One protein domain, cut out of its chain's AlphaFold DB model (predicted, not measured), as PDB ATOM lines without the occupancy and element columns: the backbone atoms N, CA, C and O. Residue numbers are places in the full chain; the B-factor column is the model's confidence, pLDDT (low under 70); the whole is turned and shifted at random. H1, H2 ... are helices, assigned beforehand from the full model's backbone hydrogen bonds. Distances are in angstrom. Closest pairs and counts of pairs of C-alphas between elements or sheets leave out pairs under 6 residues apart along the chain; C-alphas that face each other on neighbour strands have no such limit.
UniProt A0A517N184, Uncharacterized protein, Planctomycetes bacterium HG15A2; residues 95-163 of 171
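What this domain is: This is residues 95 to 163 of the 171 residues of an uncharacterized protein of Planctomycetes bacterium HG15A2 (UniProt A0A517N184). A small head with a helical hairpin at one end is joined by a long drawn-out tail to a single helix far from it. The head holds the hairpin of H1 and H2, side by side, with the unnamed stretch of residues 95 to 106 before it; residues 139 to 163, with H3, stick out from this body. The printed part has 69 residues, with three named helices in the order H1, H2, H3 and no named strand; under half of the residues, 32 of 69, are in named elements, and the class is all helix. The whole is extended, with a radius of gyration of the C-alphas of 20.9 A and spans of 62 by 27 by 18 A, the length being made by the tail.

How they stand to each other: H1, residues 107 to 116, and H2, residues 120 to 129, form a helical hairpin over a tight link of 3 residues. They touch, and their closest C-alphas, those of Trp 113 and Leu 123, are 7.1 A apart. Their lines stand at a shallow tilt of 10 degrees, and they run opposite ways. H3, residues 150 to 161, is apart from both H1 and H2. Every O i to N i+4 pair is within hydrogen-bond range in H1 and H2; in H3, 5 of 8 are.

Where its parts are: After residues 95 to 106, H1 begins at C-alpha 107, at (11.143, -144.156, 24.940), and measures 14.1 A from first to last C-alpha. H2 begins at C-alpha 120, at (9.859, -147.770, 40.638), and measures 14.3 A. H3, the longest helix, measures 17.8 A and ends at C-alpha 161, at (-4.566, -163.668, -11.402).

The domain as a whole: The two C-alphas farthest apart, those of Ala 121 and Arg 163, are 62.8 A apart. The body without the free stretch has 44 residues and spans 29 by 17 by 12 A. The link from H2 to H3 is long, with 20 residues, and the printed part has no cut. The mean pLDDT of the printed part is 75.9, and residues 134 to 163 are under 70.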
ATOM      1  N   LEU A  95      12.937-131.928  33.798       83.06
ATOM      2  CA  LEU A  95      11.642-132.553  33.562       83.06
ATOM      3  C   LEU A  95      11.583-133.906  34.294       83.06
ATOM      4  O   LEU A  95      12.390-134.792  34.007       83.06
ATOM      5  N   PRO A  96      10.656-134.120  35.245       87.75
ATOM      6  CA  PRO A  96      10.587-135.394  35.948       87.75
ATOM      7  C   PRO A  96      10.305-136.546  34.978       87.75
ATOM      8  O   PRO A  96       9.247-136.599  34.362       87.75
ATOM      9  N   GLY A  97      11.229-137.503  34.883       89.31
ATOM     10  CA  GLY A  97      11.134-138.615  33.932       89.31
ATOM     11  C   GLY A  97      12.027-138.477  32.697       89.31
ATOM     12  O   GLY A  97      12.143-139.458  31.971       89.31
ATOM     13  N   ASP A  98      12.673-137.326  32.487       90.94
ATOM     14  CA  ASP A  98      13.789-137.163  31.546       90.94
ATOM     15  C   ASP A  98      15.070-137.665  32.225       90.94
ATOM     16  O   ASP A  98      15.654-137.006  33.088       90.94
ATOM     17  N   PHE A  99      15.456-138.894  31.906       92.38
ATOM     18  CA  PHE A  99      16.592-139.569  32.531       92.38
ATOM     19  C   PHE A  99      17.868-139.431  31.716       92.38
ATOM     20  O   PHE A  99      18.958-139.592  32.263       92.38
ATOM     21  N   ASN A 100      17.749-139.130  30.424       89.38
ATOM     22  CA  ASN A 100      18.898-138.946  29.542       89.38
ATOM     23  C   ASN A 100      19.282-137.466  29.342       89.38
ATOM     24  O   ASN A 100      20.291-137.188  28.691       89.38
ATOM     25  N   GLY A 101      18.524-136.532  29.928       82.88
ATOM     26  CA  GLY A 101      18.775-135.092  29.875       82.88
ATOM     27  C   GLY A 101      18.460-134.472  28.515       82.88
ATOM     28  O   GLY A 101      19.020-133.429  28.174       82.88
ATOM     29  N   SER A 102      17.616-135.118  27.709       82.19
ATOM     30  CA  SER A 102      17.245-134.636  26.373       82.19
ATOM     31  C   SER A 102      16.207-133.518  26.404       82.19
ATOM     32  O   SER A 102      15.935-132.918  25.366       82.19
ATOM     33  N   SER A 103      15.655-133.205  27.579       80.19
ATOM     34  CA  SER A 103      14.486-132.341  27.776       80.19
ATOM     35  C   SER A 103      13.195-132.900  27.170       80.19
ATOM     36  O   SER A 103      12.212-132.172  27.043       80.19
ATOM     37  N   PHE A 104      13.160-134.191  26.841       83.19
ATOM     38  CA  PHE A 104      11.964-134.940  26.458       83.19
ATOM     39  C   PHE A 104      11.799-136.115  27.419       83.19
ATOM     40  O   PHE A 104      12.788-136.650  27.897       83.19
ATOM     41  N   VAL A 105      10.557-136.506  27.712       90.38
ATOM     42  CA  VAL A 105      10.265-137.781  28.384       90.38
ATOM     43  C   VAL A 105       9.703-138.736  27.343       90.38
ATOM     44  O   VAL A 105       8.511-138.701  27.022       90.38
ATOM     45  N   ASP A 106      10.549-139.601  26.797       93.81
ATOM     46  CA  ASP A 106      10.181-140.518  25.724       93.81
ATOM     47  C   ASP A 106      10.713-141.951  25.933       93.81
ATOM     48  O   ASP A 106      11.045-142.387  27.039       93.81
ATOM     49  N   GLY A 107      10.692-142.765  24.874       95.88
ATOM     50  CA  GLY A 107      11.143-144.156  24.940       95.88
ATOM     51  C   GLY A 107      12.639-144.322  25.242       95.88
ATOM     52  O   GLY A 107      13.034-145.371  25.753       95.88
ATOM     53  N   LEU A 108      13.473-143.320  24.956       94.50
ATOM     54  CA  LEU A 108      14.895-143.325  25.304       94.50
ATOM     55  C   LEU A 108      15.092-143.147  26.808       94.50
ATOM     56  O   LEU A 108      15.988-143.769  27.381       94.50
ATOM     57  N   ASP A 109      14.237-142.377  27.472       94.44
ATOM     58  CA  ASP A 109      14.238-142.288  28.935       94.44
ATOM     59  C   ASP A 109      13.813-143.602  29.559       94.44
ATOM     60  O   ASP A 109      14.457-144.086  30.484       94.44
ATOM     61  N   PHE A 110      12.800-144.261  28.995       95.75
ATOM     62  CA  PHE A 110      12.422-145.594  29.455       95.75
ATOM     63  C   PHE A 110      13.578-146.589  29.341       95.75
ATOM     64  O   PHE A 110      13.813-147.376  30.258       95.75
ATOM     65  N   LEU A 111      14.328-146.540  28.237       96.00
ATOM     66  CA  LEU A 111      15.517-147.368  28.068       96.00
ATOM     67  C   LEU A 111      16.594-147.026  29.106       96.00
ATOM     68  O   LEU A 111      17.210-147.933  29.665       96.00
ATOM     69  N   THR A 112      16.786-145.741  29.405       95.31
ATOM     70  CA  THR A 112      17.709-145.273  30.452       95.31
ATOM     71  C   THR A 112      17.284-145.809  31.819       95.31
ATOM     72  O   THR A 112      18.076-146.436  32.512       95.31
ATOM     73  N   TRP A 113      15.995-145.721  32.158       96.00
ATOM     74  CA  TRP A 113      15.428-146.308  33.374       96.00
ATOM     75  C   TRP A 113      15.700-147.816  33.484       96.00
ATOM     76  O   TRP A 113      16.109-148.298  34.542       96.00
ATOM     77  N   GLN A 114      15.519-148.559  32.387       96.31
ATOM     78  CA  GLN A 114      15.774-150.002  32.350       96.31
ATOM     79  C   GLN A 114      17.253-150.357  32.513       96.31
ATOM     80  O   GLN A 114      17.571-151.389  33.108       96.31
ATOM     81  N   THR A 115      18.144-149.556  31.933       96.62
ATOM     82  CA  THR A 115      19.575-149.873  31.834       96.62
ATOM     83  C   THR A 115      20.370-149.395  33.043       96.62
ATOM     84  O   THR A 115      21.254-150.123  33.495       96.62
ATOM     85  N   ASP A 116      19.990-148.263  33.632       94.38
ATOM     86  CA  ASP A 116      20.679-147.670  34.784       94.38
ATOM     87  C   ASP A 116      20.114-148.143  36.135       94.38
ATOM     88  O   ASP A 116      20.640-147.805  37.194       94.38
ATOM     89  N   GLY A 117      19.072-148.984  36.118       87.81
ATOM     90  CA  GLY A 117      18.515-149.593  37.327       87.81
ATOM     91  C   GLY A 117      17.797-148.593  38.232       87.81
ATOM     92  O   GLY A 117      17.856-148.717  39.459       87.81
ATOM     93  N   LEU A 118      17.125-147.611  37.631       93.44
ATOM     94  CA  LEU A 118      16.343-146.605  38.341       93.44
ATOM     95  C   LEU A 118      15.134-147.236  39.062       93.44
ATOM     96  O   LEU A 118      14.642-148.323  38.745       93.44
ATOM     97  N   SER A 119      14.642-146.549  40.083       95.12
ATOM     98  CA  SER A 119      13.597-147.014  40.993       95.12
ATOM     99  C   SER A 119      12.200-147.068  40.358       95.12
ATOM    100  O   SER A 119      11.907-146.465  39.324       95.12
ATOM    101  N   ALA A 120      11.272-147.756  41.029       94.38
ATOM    102  CA  ALA A 120       9.859-147.770  40.638       94.38
ATOM    103  C   ALA A 120       9.173-146.393  40.781       94.38
ATOM    104  O   ALA A 120       8.196-146.110  40.086       94.38
ATOM    105  N   ALA A 121       9.678-145.525  41.666       94.44
ATOM    106  CA  ALA A 121       9.195-144.150  41.778       94.44
ATOM    107  C   ALA A 121       9.592-143.333  40.538       94.44
ATOM    108  O   ALA A 121       8.763-142.619  39.981       94.44
ATOM    109  N   GLU A 122      10.817-143.514  40.043       93.88
ATOM    110  CA  GLU A 122      11.269-142.911  38.784       93.88
ATOM    111  C   GLU A 122      10.455-143.430  37.594       93.88
ATOM    112  O   GLU A 122       9.985-142.628  36.791       93.88
ATOM    113  N   LEU A 123      10.136-144.727  37.537       95.44
ATOM    114  CA  LEU A 123       9.207-145.237  36.520       95.44
ATOM    115  C   LEU A 123       7.856-144.504  36.548       95.44
ATOM    116  O   LEU A 123       7.296-144.208  35.498       95.44
ATOM    117  N   THR A 124       7.341-144.192  37.740       96.12
ATOM    118  CA  THR A 124       6.080-143.447  37.899       96.12
ATOM    119  C   THR A 124       6.207-142.014  37.376       96.12
ATOM    120  O   THR A 124       5.282-141.519  36.728       96.12
ATOM    121  N   ASN A 125       7.352-141.361  37.604       92.31
ATOM    122  CA  ASN A 125       7.645-140.039  37.041       92.31
ATOM    123  C   ASN A 125       7.651-140.089  35.511       92.31
ATOM    124  O   ASN A 125       6.976-139.283  34.878       92.31
ATOM    125  N   TRP A 126       8.326-141.075  34.917       94.94
ATOM    126  CA  TRP A 126       8.322-141.271  33.468       94.94
ATOM    127  C   TRP A 126       6.911-141.536  32.925       94.94
ATOM    128  O   TRP A 126       6.481-140.882  31.984       94.94
ATOM    129  N   GLN A 127       6.139-142.429  33.551       95.38
ATOM    130  CA  GLN A 127       4.769-142.748  33.121       95.38
ATOM    131  C   GLN A 127       3.836-141.535  33.167       95.38
ATOM    132  O   GLN A 127       2.977-141.383  32.303       95.38
ATOM    133  N   THR A 128       3.993-140.691  34.188       94.06
ATOM    134  CA  THR A 128       3.153-139.505  34.399       94.06
ATOM    135  C   THR A 128       3.492-138.389  33.414       94.06
ATOM    136  O   THR A 128       2.606-137.630  33.023       94.06
ATOM    137  N   ASN A 129       4.754-138.303  32.996       88.88
ATOM    138  CA  ASN A 129       5.248-137.234  32.135       88.88
ATOM    139  C   ASN A 129       5.561-137.705  30.707       88.88
ATOM    140  O   ASN A 129       6.080-136.922  29.928       88.88
ATOM    141  N   TYR A 130       5.231-138.944  30.323       91.56
ATOM    142  CA  TYR A 130       5.518-139.459  28.982       91.56
ATOM    143  C   TYR A 130       4.901-138.586  27.886       91.56
ATOM    144  O   TYR A 130       3.705-138.287  27.903       91.56
ATOM    145  N   GLY A 131       5.722-138.213  26.907       84.75
ATOM    146  CA  GLY A 131       5.355-137.295  25.834       84.75
ATOM    147  C   GLY A 131       5.390-135.822  26.240       84.75
ATOM    148  O   GLY A 131       5.115-134.975  25.392       84.75
ATOM    149  N   GLN A 132       5.729-135.499  27.492       83.75
ATOM    150  CA  GLN A 132       6.090-134.136  27.854       83.75
ATOM    151  C   GLN A 132       7.484-133.804  27.328       83.75
ATOM    152  O   GLN A 132       8.380-134.645  27.242       83.75
ATOM    153  N   SER A 133       7.647-132.532  27.009       75.81
ATOM    154  CA  SER A 133       8.914-131.894  26.711       75.81
ATOM    155  C   SER A 133       9.072-130.734  27.679       75.81
ATOM    156  O   SER A 133       8.095-130.037  27.966       75.81
ATOM    157  N   GLY A 134      10.288-130.507  28.166       66.75
ATOM    158  CA  GLY A 134      10.626-129.273  28.854       66.75
ATOM    159  C   GLY A 134      10.449-128.095  27.902       66.75
ATOM    160  O   GLY A 134      10.125-128.265  26.721       66.75
ATOM    161  N   ALA A 135      10.689-126.885  28.399       61.00
ATOM    162  CA  ALA A 135      10.865-125.725  27.538       61.00
ATOM    163  C   ALA A 135      12.115-125.977  26.672       61.00
ATOM    164  O   ALA A 135      13.238-125.661  27.051       61.00
ATOM    165  N   SER A 136      11.939-126.689  25.564       52.41
ATOM    166  CA  SER A 136      12.957-127.113  24.607       52.41
ATOM    167  C   SER A 136      12.231-127.522  23.334       52.41
ATOM    168  O   SER A 136      11.785-128.655  23.164       52.41
ATOM    169  N   THR A 137      12.084-126.576  22.414       40.78
ATOM    170  CA  THR A 137      11.595-126.845  21.065       40.78
ATOM    171  C   THR A 137      12.709-127.498  20.246       40.78
ATOM    172  O   THR A 137      13.375-126.861  19.432       40.78
ATOM    173  N   ALA A 138      12.905-128.810  20.398       39.31
ATOM    174  CA  ALA A 138      13.448-129.570  19.279       39.31
ATOM    175  C   ALA A 138      12.347-129.610  18.220       39.31
ATOM    176  O   ALA A 138      11.307-130.244  18.398       39.31
ATOM    177  N   SER A 139      12.555-128.872  17.132       41.84
ATOM    178  CA  SER A 139      11.700-128.921  15.956       41.84
ATOM    179  C   SER A 139      11.615-130.379  15.506       41.84
ATOM    180  O   SER A 139      12.557-130.912  14.916       41.84
ATOM    181  N   THR A 140      10.503-131.052  15.792       38.19
ATOM    182  CA  THR A 140      10.218-132.329  15.154       38.19
ATOM    183  C   THR A 140       9.933-132.001  13.700       38.19
ATOM    184  O   THR A 140       8.834-131.603  13.316       38.19
ATOM    185  N   ALA A 141      10.968-132.108  12.867       41.12
ATOM    186  CA  ALA A 141      10.766-132.233  11.441       41.12
ATOM    187  C   ALA A 141       9.798-133.403  11.269       41.12
ATOM    188  O   ALA A 141      10.148-134.557  11.526       41.12
ATOM    189  N   THR A 142       8.556-133.106  10.893       42.47
ATOM    190  CA  THR A 142       7.613-134.113  10.437       42.47
ATOM    191  C   THR A 142       8.214-134.635   9.143       42.47
ATOM    192  O   THR A 142       8.004-134.084   8.064       42.47
ATOM    193  N   ALA A 143       9.067-135.654   9.253       47.91
ATOM    194  CA  ALA A 143       9.478-136.433   8.109       47.91
ATOM    195  C   ALA A 143       8.180-137.027   7.575       47.91
ATOM    196  O   ALA A 143       7.622-137.951   8.164       47.91
ATOM    197  N   VAL A 144       7.642-136.408   6.525       46.28
ATOM    198  CA  VAL A 144       6.496-136.923   5.792       46.28
ATOM    199  C   VAL A 144       6.932-138.297   5.319       46.28
ATOM    200  O   VAL A 144       7.715-138.405   4.377       46.28
ATOM    201  N   VAL A 145       6.516-139.336   6.040       57.28
ATOM    202  CA  VAL A 145       6.772-140.717   5.658       57.28
ATOM    203  C   VAL A 145       6.010-140.899   4.355       57.28
ATOM    204  O   VAL A 145       4.780-140.817   4.374       57.28
ATOM    205  N   PRO A 146       6.688-141.088   3.209       61.12
ATOM    206  CA  PRO A 146       5.983-141.365   1.976       61.12
ATOM    207  C   PRO A 146       5.242-142.679   2.198       61.12
ATOM    208  O   PRO A 146       5.872-143.704   2.471       61.12
ATOM    209  N   GLU A 147       3.911-142.641   2.153       68.69
ATOM    210  CA  GLU A 147       3.114-143.855   2.260       68.69
ATOM    211  C   GLU A 147       3.633-144.857   1.216       68.69
ATOM    212  O   GLU A 147       3.824-144.482   0.047       68.69
ATOM    213  N   PRO A 148       3.886-146.126   1.595       62.09
ATOM    214  CA  PRO A 148       4.157-147.163   0.617       62.09
ATOM    215  C   PRO A 148       3.015-147.118  -0.381       62.09
ATOM    216  O   PRO A 148       1.854-147.101   0.016       62.09
ATOM    217  N   SER A 149       3.326-147.052  -1.669       65.50
ATOM    218  CA  SER A 149       2.326-146.952  -2.721       65.50
ATOM    219  C   SER A 149       1.413-148.187  -2.670       65.50
ATOM    220  O   SER A 149       1.672-149.184  -3.340       65.50
ATOM    221  N   CYS A 150       0.339-148.153  -1.876       62.34
ATOM    222  CA  CYS A 150      -0.614-149.256  -1.711       62.34
ATOM    223  C   CYS A 150      -1.246-149.643  -3.059       62.34
ATOM    224  O   CYS A 150      -1.609-150.797  -3.284       62.34
ATOM    225  N   LEU A 151      -1.284-148.690  -4.000       58.59
ATOM    226  CA  LEU A 151      -1.658-148.900  -5.398       58.59
ATOM    227  C   LEU A 151      -0.727-149.876  -6.136       58.59
ATOM    228  O   LEU A 151      -1.191-150.636  -6.984       58.59
ATOM    229  N   PHE A 152       0.565-149.909  -5.798       61.59
ATOM    230  CA  PHE A 152       1.531-150.819  -6.415       61.59
ATOM    231  C   PHE A 152       1.294-152.269  -5.965       61.59
ATOM    232  O   PHE A 152       1.307-153.175  -6.793       61.59
ATOM    233  N   LEU A 153       0.966-152.498  -4.685       61.53
ATOM    234  CA  LEU A 153       0.623-153.834  -4.172       61.53
ATOM    235  C   LEU A 153      -0.703-154.365  -4.747       61.53
ATOM    236  O   LEU A 153      -0.825-155.561  -5.029       61.53
ATOM    237  N   PHE A 154      -1.671-153.481  -5.007       63.16
ATOM    238  CA  PHE A 154      -2.915-153.864  -5.681       63.16
ATOM    239  C   PHE A 154      -2.693-154.239  -7.157       63.16
ATOM    240  O   PHE A 154      -3.271-155.217  -7.634       63.16
ATOM    241  N   ALA A 155      -1.816-153.531  -7.878       63.22
ATOM    242  CA  ALA A 155      -1.545-153.795  -9.295       63.22
ATOM    243  C   ALA A 155      -0.864-155.159  -9.551       63.22
ATOM    244  O   ALA A 155      -1.163-155.826 -10.543       63.22
ATOM    245  N   ILE A 156       0.001-155.621  -8.640       65.50
ATOM    246  CA  ILE A 156       0.710-156.909  -8.782       65.50
ATOM    247  C   ILE A 156      -0.236-158.108  -8.555       65.50
ATOM    248  O   ILE A 156      -0.067-159.173  -9.161       65.50
ATOM    249  N   SER A 157      -1.290-157.933  -7.751       62.19
ATOM    250  CA  SER A 157      -2.295-158.981  -7.513       62.19
ATOM    251  C   SER A 157      -3.117-159.299  -8.772       62.19
ATOM    252  O   SER A 157      -3.433-160.461  -9.027       62.19
ATOM    253  N   PHE A 158      -3.378-158.305  -9.630       60.75
ATOM    254  CA  PHE A 158      -4.082-158.524 -10.902       60.75
ATOM    255  C   PHE A 158      -3.210-159.187 -11.979       60.75
ATOM    256  O   PHE A 158      -3.723-159.999 -12.752       60.75
ATOM    257  N   LEU A 159      -1.895-158.927 -12.006       59.75
ATOM    258  CA  LEU A 159      -0.973-159.634 -12.912       59.75
ATOM    259  C   LEU A 159      -0.844-161.127 -12.571       59.75
ATOM    260  O   LEU A 159      -0.667-161.954 -13.465       59.75
ATOM    261  N   SER A 160      -0.961-161.468 -11.288       59.22
ATOM    262  CA  SER A 160      -0.852-162.847 -10.798       59.22
ATOM    263  C   SER A 160      -2.111-163.670 -11.094       59.22
ATOM    264  O   SER A 160      -2.022-164.868 -11.342       59.22
ATOM    265  N   TYR A 161      -3.279-163.020 -11.129       58.16
ATOM    266  CA  TYR A 161      -4.566-163.668 -11.402       58.16
ATOM    267  C   TYR A 161      -4.836-163.886 -12.906       58.16
ATOM    268  O   TYR A 161      -5.622-164.749 -13.288       58.16
ATOM    269  N   GLY A 162      -4.176-163.122 -13.785       59.78
ATOM    270  CA  GLY A 162      -4.407-163.164 -15.235       59.78
ATOM    271  C   GLY A 162      -3.664-164.263 -16.007       59.78
ATOM    272  O   GLY A 162      -3.932-164.440 -17.193       59.78
ATOM    273  N   ARG A 163      -2.735-165.000 -15.381       58.66
ATOM    274  CA  ARG A 163      -1.829-165.929 -16.090       58.66
ATOM    275  C   ARG A 163      -2.220-167.407 -16.013       58.66
ATOM    276  O   ARG A 163      -1.382-168.253 -16.294       58.66
TER     277      ARG A 163